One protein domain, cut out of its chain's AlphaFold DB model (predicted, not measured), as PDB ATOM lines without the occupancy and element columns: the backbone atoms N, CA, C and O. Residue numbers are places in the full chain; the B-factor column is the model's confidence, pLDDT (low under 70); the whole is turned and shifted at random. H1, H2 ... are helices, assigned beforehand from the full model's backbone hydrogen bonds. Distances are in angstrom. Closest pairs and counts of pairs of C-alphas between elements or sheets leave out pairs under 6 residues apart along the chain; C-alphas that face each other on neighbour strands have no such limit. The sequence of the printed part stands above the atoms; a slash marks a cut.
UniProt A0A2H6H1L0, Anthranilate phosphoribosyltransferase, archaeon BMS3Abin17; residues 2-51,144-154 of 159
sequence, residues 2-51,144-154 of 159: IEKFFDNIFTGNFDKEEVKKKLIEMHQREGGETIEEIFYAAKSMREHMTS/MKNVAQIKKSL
ATOM      1  N   ILE A   2     -27.515   4.310   8.800       93.19
ATOM      2  CA  ILE A   2     -27.917   3.700  10.075       93.19
ATOM      3  C   ILE A   2     -27.358   4.407  11.324       93.19
ATOM      4  O   ILE A   2     -28.077   4.586  12.299       93.19
ATOM      5  N   GLU A   3     -26.121   4.905  11.269       94.44
ATOM      6  CA  GLU A   3     -25.526   5.705  12.352       94.44
ATOM      7  C   GLU A   3     -26.390   6.922  12.703       94.44
ATOM      8  O   GLU A   3     -26.849   7.064  13.831       94.44
ATOM      9  N   LYS A   4     -26.711   7.740  11.693       95.88
ATOM     10  CA  LYS A   4     -27.581   8.914  11.844       95.88
ATOM     11  C   LYS A   4     -28.996   8.549  12.308       95.88
ATOM     12  O   LYS A   4     -29.631   9.347  12.986       95.88
ATOM     13  N   PHE A   5     -29.497   7.368  11.943       96.75
ATOM     14  CA  PHE A   5     -30.795   6.890  12.417       96.75
ATOM     15  C   PHE A   5     -30.791   6.698  13.940       96.75
ATOM     16  O   PHE A   5     -31.666   7.239  14.612       96.75
ATOM     17  N   PHE A   6     -29.791   6.005  14.496       96.75
ATOM     18  CA  PHE A   6     -29.676   5.852  15.949       96.75
ATOM     19  C   PHE A   6     -29.366   7.181  16.644       96.75
ATOM     20  O   PHE A   6     -29.998   7.496  17.648       96.75
ATOM     21  N   ASP A   7     -28.501   8.011  16.066       96.94
ATOM     22  CA  ASP A   7     -28.190   9.345  16.591       96.94
ATOM     23  C   ASP A   7     -29.429  10.239  16.735       96.94
ATOM     24  O   ASP A   7     -29.682  10.839  17.783       96.94
ATOM     25  N   ASN A   8     -30.284  10.239  15.715       97.19
ATOM     26  CA  ASN A   8     -31.565  10.929  15.748       97.19
ATOM     27  C   ASN A   8     -32.447  10.445  16.914       97.19
ATOM     28  O   ASN A   8     -33.062  11.273  17.587       97.19
ATOM     29  N   ILE A   9     -32.474   9.137  17.207       96.50
ATOM     30  CA  ILE A   9     -33.225   8.576  18.346       96.50
ATOM     31  C   ILE A   9     -32.735   9.172  19.675       96.50
ATOM     32  O   ILE A   9     -33.545   9.626  20.493       96.50
ATOM     33  N   PHE A  10     -31.421   9.212  19.894       95.19
ATOM     34  CA  PHE A  10     -30.854   9.700  21.155       95.19
ATOM     35  C   PHE A  10     -30.892  11.229  21.288       95.19
ATOM     36  O   PHE A  10     -31.054  11.735  22.400       95.19
ATOM     37  N   THR A  11     -30.872  11.973  20.181       95.75
ATOM     38  CA  THR A  11     -31.084  13.434  20.173       95.75
ATOM     39  C   THR A  11     -32.560  13.839  20.256       95.75
ATOM     40  O   THR A  11     -32.869  14.979  20.602       95.75
ATOM     41  N   GLY A  12     -33.491  12.916  19.988       94.88
ATOM     42  CA  GLY A  12     -34.931  13.189  20.000       94.88
ATOM     43  C   GLY A  12     -35.473  13.762  18.687       94.88
ATOM     44  O   GLY A  12     -36.623  14.197  18.643       94.88
ATOM     45  N   ASN A  13     -34.667  13.770  17.624       95.44
ATOM     46  CA  ASN A  13     -35.001  14.341  16.323       95.44
ATOM     47  C   ASN A  13     -35.436  13.257  15.323       95.44
ATOM     48  O   ASN A  13     -34.698  12.914  14.398       95.44
ATOM     49  N   PHE A  14     -36.618  12.678  15.525       96.00
ATOM     50  CA  PHE A  14     -37.123  11.589  14.687       96.00
ATOM     51  C   PHE A  14     -38.648  11.580  14.587       96.00
ATOM     52  O   PHE A  14     -39.350  12.061  15.479       96.00
ATOM     53  N   ASP A  15     -39.155  10.954  13.526       96.44
ATOM     54  CA  ASP A  15     -40.556  10.557  13.446       96.44
ATOM     55  C   ASP A  15     -40.785   9.224  14.179       96.44
ATOM     56  O   ASP A  15     -40.046   8.250  14.005       96.44
ATOM     57  N   LYS A  16     -41.803   9.183  15.044       95.50
ATOM     58  CA  LYS A  16     -42.059   8.026  15.916       95.50
ATOM     59  C   LYS A  16     -42.484   6.789  15.132       95.50
ATOM     60  O   LYS A  16     -42.085   5.683  15.501       95.50
ATOM     61  N   GLU A  17     -43.284   6.966  14.083       95.69
ATOM     62  CA  GLU A  17     -43.783   5.857  13.271       95.69
ATOM     63  C   GLU A  17     -42.678   5.309  12.368       95.69
ATOM     64  O   GLU A  17     -42.557   4.092  12.224       95.69
ATOM     65  N   GLU A  18     -41.810   6.172  11.836       95.81
ATOM     66  CA  GLU A  18     -40.629   5.756  11.077       95.81
ATOM     67  C   GLU A  18     -39.673   4.916  11.933       95.81
ATOM     68  O   GLU A  18     -39.298   3.810  11.533       95.81
ATOM     69  N   VAL A  19     -39.337   5.384  13.142       96.62
ATOM     70  CA  VAL A  19     -38.494   4.623  14.078       96.62
ATOM     71  C   VAL A  19     -39.146   3.294  14.431       96.62
ATOM     72  O   VAL A  19     -38.502   2.251  14.336       96.62
ATOM     73  N   LYS A  20     -40.434   3.298  14.787       96.50
ATOM     74  CA  LYS A  20     -41.168   2.072  15.118       96.50
ATOM     75  C   LYS A  20     -41.143   1.072  13.962       96.50
ATOM     76  O   LYS A  20     -40.811  -0.092  14.175       96.50
ATOM     77  N   LYS A  21     -41.453   1.520  12.741       96.50
ATOM     78  CA  LYS A  21     -41.421   0.689  11.532       96.50
ATOM     79  C   LYS A  21     -40.031   0.106  11.307       96.50
ATOM     80  O   LYS A  21     -39.919  -1.082  11.017       96.50
ATOM     81  N   LYS A  22     -38.983   0.916  11.467       95.94
ATOM     82  CA  LYS A  22     -37.611   0.470  11.239       95.94
ATOM     83  C   LYS A  22     -37.155  -0.567  12.266       95.94
ATOM     84  O   LYS A  22     -36.557  -1.562  11.872       95.94
ATOM     85  N   LEU A  23     -37.494  -0.393  13.545       96.19
ATOM     86  CA  LEU A  23     -37.202  -1.386  14.588       96.19
ATOM     87  C   LEU A  23     -37.934  -2.716  14.338       96.19
ATOM     88  O   LEU A  23     -37.361  -3.780  14.554       96.19
ATOM     89  N   ILE A  24     -39.177  -2.669  13.843       96.50
ATOM     90  CA  ILE A  24     -39.925  -3.873  13.434       96.50
ATOM     91  C   ILE A  24     -39.249  -4.554  12.238       96.50
ATOM     92  O   ILE A  24     -39.073  -5.768  12.255       96.50
ATOM     93  N   GLU A  25     -38.844  -3.787  11.224       96.00
ATOM     94  CA  GLU A  25     -38.144  -4.304  10.041       96.00
ATOM     95  C   GLU A  25     -36.828  -5.004  10.411       96.00
ATOM     96  O   GLU A  25     -36.543  -6.077   9.889       96.00
ATOM     97  N   MET A  26     -36.044  -4.421  11.323       95.62
ATOM     98  CA  MET A  26     -34.806  -5.020  11.834       95.62
ATOM     99  C   MET A  26     -35.072  -6.356  12.528       95.62
ATOM    100  O   MET A  26     -34.442  -7.355  12.197       95.62
ATOM    101  N   HIS A  27     -36.045  -6.380  13.441       94.69
ATOM    102  CA  HIS A  27     -36.382  -7.565  14.224       94.69
ATOM    103  C   HIS A  27     -36.933  -8.718  13.371       94.69
ATOM    104  O   HIS A  27     -36.654  -9.884  13.634       94.69
ATOM    105  N   GLN A  28     -37.734  -8.402  12.348       95.00
ATOM    106  CA  GLN A  28     -38.377  -9.395  11.477       95.00
ATOM    107  C   GLN A  28     -37.489  -9.873  10.324       95.00
ATOM    108  O   GLN A  28     -37.878 -10.794   9.602       95.00
ATOM    109  N   ARG A  29     -36.329  -9.246  10.110       95.69
ATOM    110  CA  ARG A  29     -35.399  -9.637   9.050       95.69
ATOM    111  C   ARG A  29     -34.917 -11.068   9.278       95.69
ATOM    112  O   ARG A  29     -34.655 -11.473  10.407       95.69
ATOM    113  N   GLU A  30     -34.757 -11.830   8.201       94.69
ATOM    114  CA  GLU A  30     -34.100 -13.135   8.283       94.69
ATOM    115  C   GLU A  30     -32.679 -12.962   8.848       94.69
ATOM    116  O   GLU A  30     -31.887 -12.173   8.331       94.69
ATOM    117  N   GLY A  31     -32.380 -13.655   9.950       91.62
ATOM    118  CA  GLY A  31     -31.130 -13.488  10.702       91.62
ATOM    119  C   GLY A  31     -31.137 -12.371  11.757       91.62
ATOM    120  O   GLY A  31     -30.172 -12.273  12.509       91.62
ATOM    121  N   GLY A  32     -32.217 -11.589  11.862       93.12
ATOM    122  CA  GLY A  32     -32.399 -10.529  12.857       93.12
ATOM    123  C   GLY A  32     -31.610  -9.248  12.569       93.12
ATOM    124  O   GLY A  32     -31.314  -8.897  11.419       93.12
ATOM    125  N   GLU A  33     -31.280  -8.533  13.643       95.12
ATOM    126  CA  GLU A  33     -30.454  -7.331  13.603       95.12
ATOM    127  C   GLU A  33     -29.035  -7.641  13.104       95.12
ATOM    128  O   GLU A  33     -28.378  -8.597  13.520       95.12
ATOM    129  N   THR A  34     -28.517  -6.784  12.230       95.62
ATOM    130  CA  THR A  34     -27.133  -6.887  11.755       95.62
ATOM    131  C   THR A  34     -26.138  -6.399  12.806       95.62
ATOM    132  O   THR A  34     -26.444  -5.558  13.653       95.62
ATOM    133  N   ILE A  35     -24.889  -6.861  12.692       95.62
ATOM    134  CA  ILE A  35     -23.772  -6.387  13.528       95.62
ATOM    135  C   ILE A  35     -23.625  -4.863  13.438       95.62
ATOM    136  O   ILE A  35     -23.376  -4.210  14.447       95.62
ATOM    137  N   GLU A  36     -23.797  -4.295  12.243       95.81
ATOM    138  CA  GLU A  36     -23.695  -2.854  12.013       95.81
ATOM    139  C   GLU A  36     -24.791  -2.080  12.767       95.81
ATOM    140  O   GLU A  36     -24.503  -1.081  13.425       95.81
ATOM    141  N   GLU A  37     -26.034  -2.568  12.747       96.38
ATOM    142  CA  GLU A  37     -27.147  -1.951  13.479       96.38
ATOM    143  C   GLU A  37     -26.916  -1.981  14.994       96.38
ATOM    144  O   GLU A  37     -27.039  -0.945  15.649       96.38
ATOM    145  N   ILE A  38     -26.496  -3.125  15.543       95.81
ATOM    146  CA  ILE A  38     -26.169  -3.258  16.973       95.81
ATOM    147  C   ILE A  38     -24.991  -2.346  17.346       95.81
ATOM    148  O   ILE A  38     -25.028  -1.661  18.372       95.81
ATOM    149  N   PHE A  39     -23.950  -2.308  16.511       96.62
ATOM    150  CA  PHE A  39     -22.772  -1.477  16.736       96.62
ATOM    151  C   PHE A  39     -23.137   0.007  16.811       96.62
ATOM    152  O   PHE A  39     -22.749   0.679  17.768       96.62
ATOM    153  N   TYR A  40     -23.902   0.523  15.847       97.25
ATOM    154  CA  TYR A  40     -24.261   1.940  15.824       97.25
ATOM    155  C   TYR A  40     -25.302   2.318  16.880       97.25
ATOM    156  O   TYR A  40     -25.214   3.422  17.422       97.25
ATOM    157  N   ALA A  41     -26.213   1.411  17.246       96.12
ATOM    158  CA  ALA A  41     -27.093   1.599  18.399       96.12
ATOM    159  C   ALA A  41     -26.275   1.787  19.687       96.12
ATOM    160  O   ALA A  41     -26.428   2.784  20.395       96.12
ATOM    161  N   ALA A  42     -25.340   0.870  19.953       96.00
ATOM    162  CA  ALA A  42     -24.489   0.918  21.138       96.00
ATOM    163  C   ALA A  42     -23.530   2.119  21.127       96.00
ATOM    164  O   ALA A  42     -23.327   2.754  22.165       96.00
ATOM    165  N   LYS A  43     -22.949   2.445  19.966       96.75
ATOM    166  CA  LYS A  43     -22.061   3.601  19.788       96.75
ATOM    167  C   LYS A  43     -22.796   4.902  20.105       96.75
ATOM    168  O   LYS A  43     -22.350   5.641  20.978       96.75
ATOM    169  N   SER A  44     -23.946   5.135  19.473       96.69
ATOM    170  CA  SER A  44     -24.700   6.371  19.680       96.69
ATOM    171  C   SER A  44     -25.256   6.477  21.106       96.69
ATOM    172  O   SER A  44     -25.188   7.545  21.721       96.69
ATOM    173  N   MET A  45     -25.688   5.358  21.706       95.75
ATOM    174  CA  MET A  45     -26.096   5.325  23.116       95.75
ATOM    175  C   MET A  45     -24.966   5.756  24.060       95.75
ATOM    176  O   MET A  45     -25.228   6.442  25.047       95.75
ATOM    177  N   ARG A  46     -23.718   5.360  23.771       95.56
ATOM    178  CA  ARG A  46     -22.531   5.772  24.538       95.56
ATOM    179  C   ARG A  46     -22.164   7.235  24.306       95.56
ATOM    180  O   ARG A  46     -21.759   7.897  25.250       95.56
ATOM    181  N   GLU A  47     -22.323   7.757  23.096       96.44
ATOM    182  CA  GLU A  47     -22.070   9.179  22.804       96.44
ATOM    183  C   GLU A  47     -23.047  10.107  23.544       96.44
ATOM    184  O   GLU A  47     -22.682  11.219  23.919       96.44
ATOM    185  N   HIS A  48     -24.258   9.620  23.835       96.62
ATOM    186  CA  HIS A  48     -25.311  10.358  24.544       96.62
ATOM    187  C   HIS A  48     -25.455   9.982  26.025       96.62
ATOM    188  O   HIS A  48     -26.414  10.404  26.683       96.62
ATOM    189  N   MET A  49     -24.545   9.166  26.562       96.56
ATOM    190  CA  MET A  49     -24.591   8.766  27.965       96.56
ATOM    191  C   MET A  49     -23.966   9.830  28.870       96.56
ATOM    192  O   MET A  49     -23.043  10.549  28.492       96.56
ATOM    193  N   THR A  50     -24.404   9.868  30.122       97.19
ATOM    194  CA  THR A  50     -23.651  10.541  31.177       97.19
ATOM    195  C   THR A  50     -22.449   9.674  31.526       97.19
ATOM    196  O   THR A  50     -22.600   8.585  32.075       97.19
ATOM    197  N   SER A  51     -21.248  10.120  31.166       94.88
ATOM    198  CA  SER A  51     -20.016   9.372  31.416       94.88
ATOM    199  C   SER A  51     -19.377   9.773  32.743       94.88
ATOM    200  O   SER A  51     -19.443  10.924  33.172       94.88
ATOM    201  N   MET A 144     -32.511   7.723  26.646       94.62
ATOM    202  CA  MET A 144     -33.433   6.590  26.461       94.62
ATOM    203  C   MET A 144     -34.899   6.957  26.713       94.62
ATOM    204  O   MET A 144     -35.798   6.283  26.205       94.62
ATOM    205  N   LYS A 145     -35.173   8.053  27.436       93.94
ATOM    206  CA  LYS A 145     -36.538   8.568  27.612       93.94
ATOM    207  C   LYS A 145     -37.218   8.910  26.281       93.94
ATOM    208  O   LYS A 145     -38.437   8.784  26.190       93.94
ATOM    209  N   ASN A 146     -36.445   9.288  25.258       95.06
ATOM    210  CA  ASN A 146     -36.958   9.672  23.944       95.06
ATOM    211  C   ASN A 146     -37.662   8.491  23.259       95.06
ATOM    212  O   ASN A 146     -38.727   8.654  22.667       95.06
ATOM    213  N   VAL A 147     -37.098   7.287  23.398       94.06
ATOM    214  CA  VAL A 147     -37.583   6.062  22.742       94.06
ATOM    215  C   VAL A 147     -38.393   5.156  23.676       94.06
ATOM    216  O   VAL A 147     -39.005   4.188  23.228       94.06
ATOM    217  N   ALA A 148     -38.467   5.473  24.973       92.06
ATOM    218  CA  ALA A 148     -39.112   4.633  25.984       92.06
ATOM    219  C   ALA A 148     -40.567   4.257  25.643       92.06
ATOM    220  O   ALA A 148     -40.965   3.109  25.833       92.06
ATOM    221  N   GLN A 149     -41.357   5.199  25.116       92.50
ATOM    222  CA  GLN A 149     -42.750   4.932  24.728       92.50
ATOM    223  C   GLN A 149     -42.852   4.044  23.483       92.50
ATOM    224  O   GLN A 149     -43.715   3.173  23.426       92.50
ATOM    225  N   ILE A 150     -41.941   4.211  22.518       94.56
ATOM    226  CA  ILE A 150     -41.886   3.347  21.334       94.56
ATOM    227  C   ILE A 150     -41.549   1.925  21.770       94.56
ATOM    228  O   ILE A 150     -42.305   1.016  21.442       94.56
ATOM    229  N   LYS A 151     -40.501   1.738  22.586       91.31
ATOM    230  CA  LYS A 151     -40.103   0.413  23.095       91.31
ATOM    231  C   LYS A 151     -41.234  -0.277  23.858       91.31
ATOM    232  O   LYS A 151     -41.460  -1.457  23.640       91.31
ATOM    233  N   LYS A 152     -41.995   0.454  24.684       89.25
ATOM    234  CA  LYS A 152     -43.181  -0.089  25.377       89.25
ATOM    235  C   LYS A 152     -44.306  -0.520  24.435       89.25
ATOM    236  O   LYS A 152     -45.088  -1.388  24.796       89.25
ATOM    237  N   SER A 153     -44.413   0.103  23.261       92.50
ATOM    238  CA  SER A 153     -45.415  -0.260  22.252       92.50
ATOM    239  C   SER A 153     -45.031  -1.488  21.420       92.50
ATOM    240  O   SER A 153     -45.875  -2.008  20.691       92.50
ATOM    241  N   LEU A 154     -43.771  -1.934  21.494       90.75
ATOM    242  CA  LEU A 154     -43.286  -3.133  20.817       90.75
ATOM    243  C   LEU A 154     -43.544  -4.364  21.694       90.75
ATOM    244  O   LEU A 154     -43.402  -4.316  22.911       90.75
TER     245      LEU A 154
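Overview. This is residues 2 to 51 and 144 to 154 of the 159 residues of the protein "Anthranilate phosphoribosyltransferase" of archaeon BMS3Abin17 (UniProt A0A2H6H1L0). Helices H1 and H3 lie side by side, and H2 lies across an open middle from H3, with short H4 near H2. Residues 27 to 32, at the turn from H2 toward H3, stick out. The printed part has 61 residues with four named helices, H1 to H4 in chain order, and is all helix; it is compact, radius of gyration of the C-alphas 11.4 A, spanning 35 by 23 by 17 A.

Along the chain. H1, residues 2 to 11, begins at C-alpha 2 (-27.917, 3.700, 10.075). H2, residues 16 to 28, is 18.4 A long, and H3, residues 35 to 47, 18.2 A. H4, residues 148 to 153, ends at C-alpha 153 (-45.415, -0.260, 22.252).

Arrangement. H1 and H3 touch, the same way at a shallow tilt of 31 degrees; their closest C-alphas, Glu 3 and Tyr 40, are 5.3 A apart. H2 is close to but not clearly touching H1 (closest C-alphas Ile 9 and Val 19, 7.8 A) and H4 (Lys 20 and Ile 150, 6.4 A). H2 and H3 are only just apart, closest 8.4 A. In H1, H2, H3 and H4 every O i to N i+4 pair is within hydrogen-bond range.

Size, cuts and confidence. Residues 52 to 143 are not printed; C-alphas 51 and 144 are 14.6 A apart. No printed residue is under 70 in pLDDT.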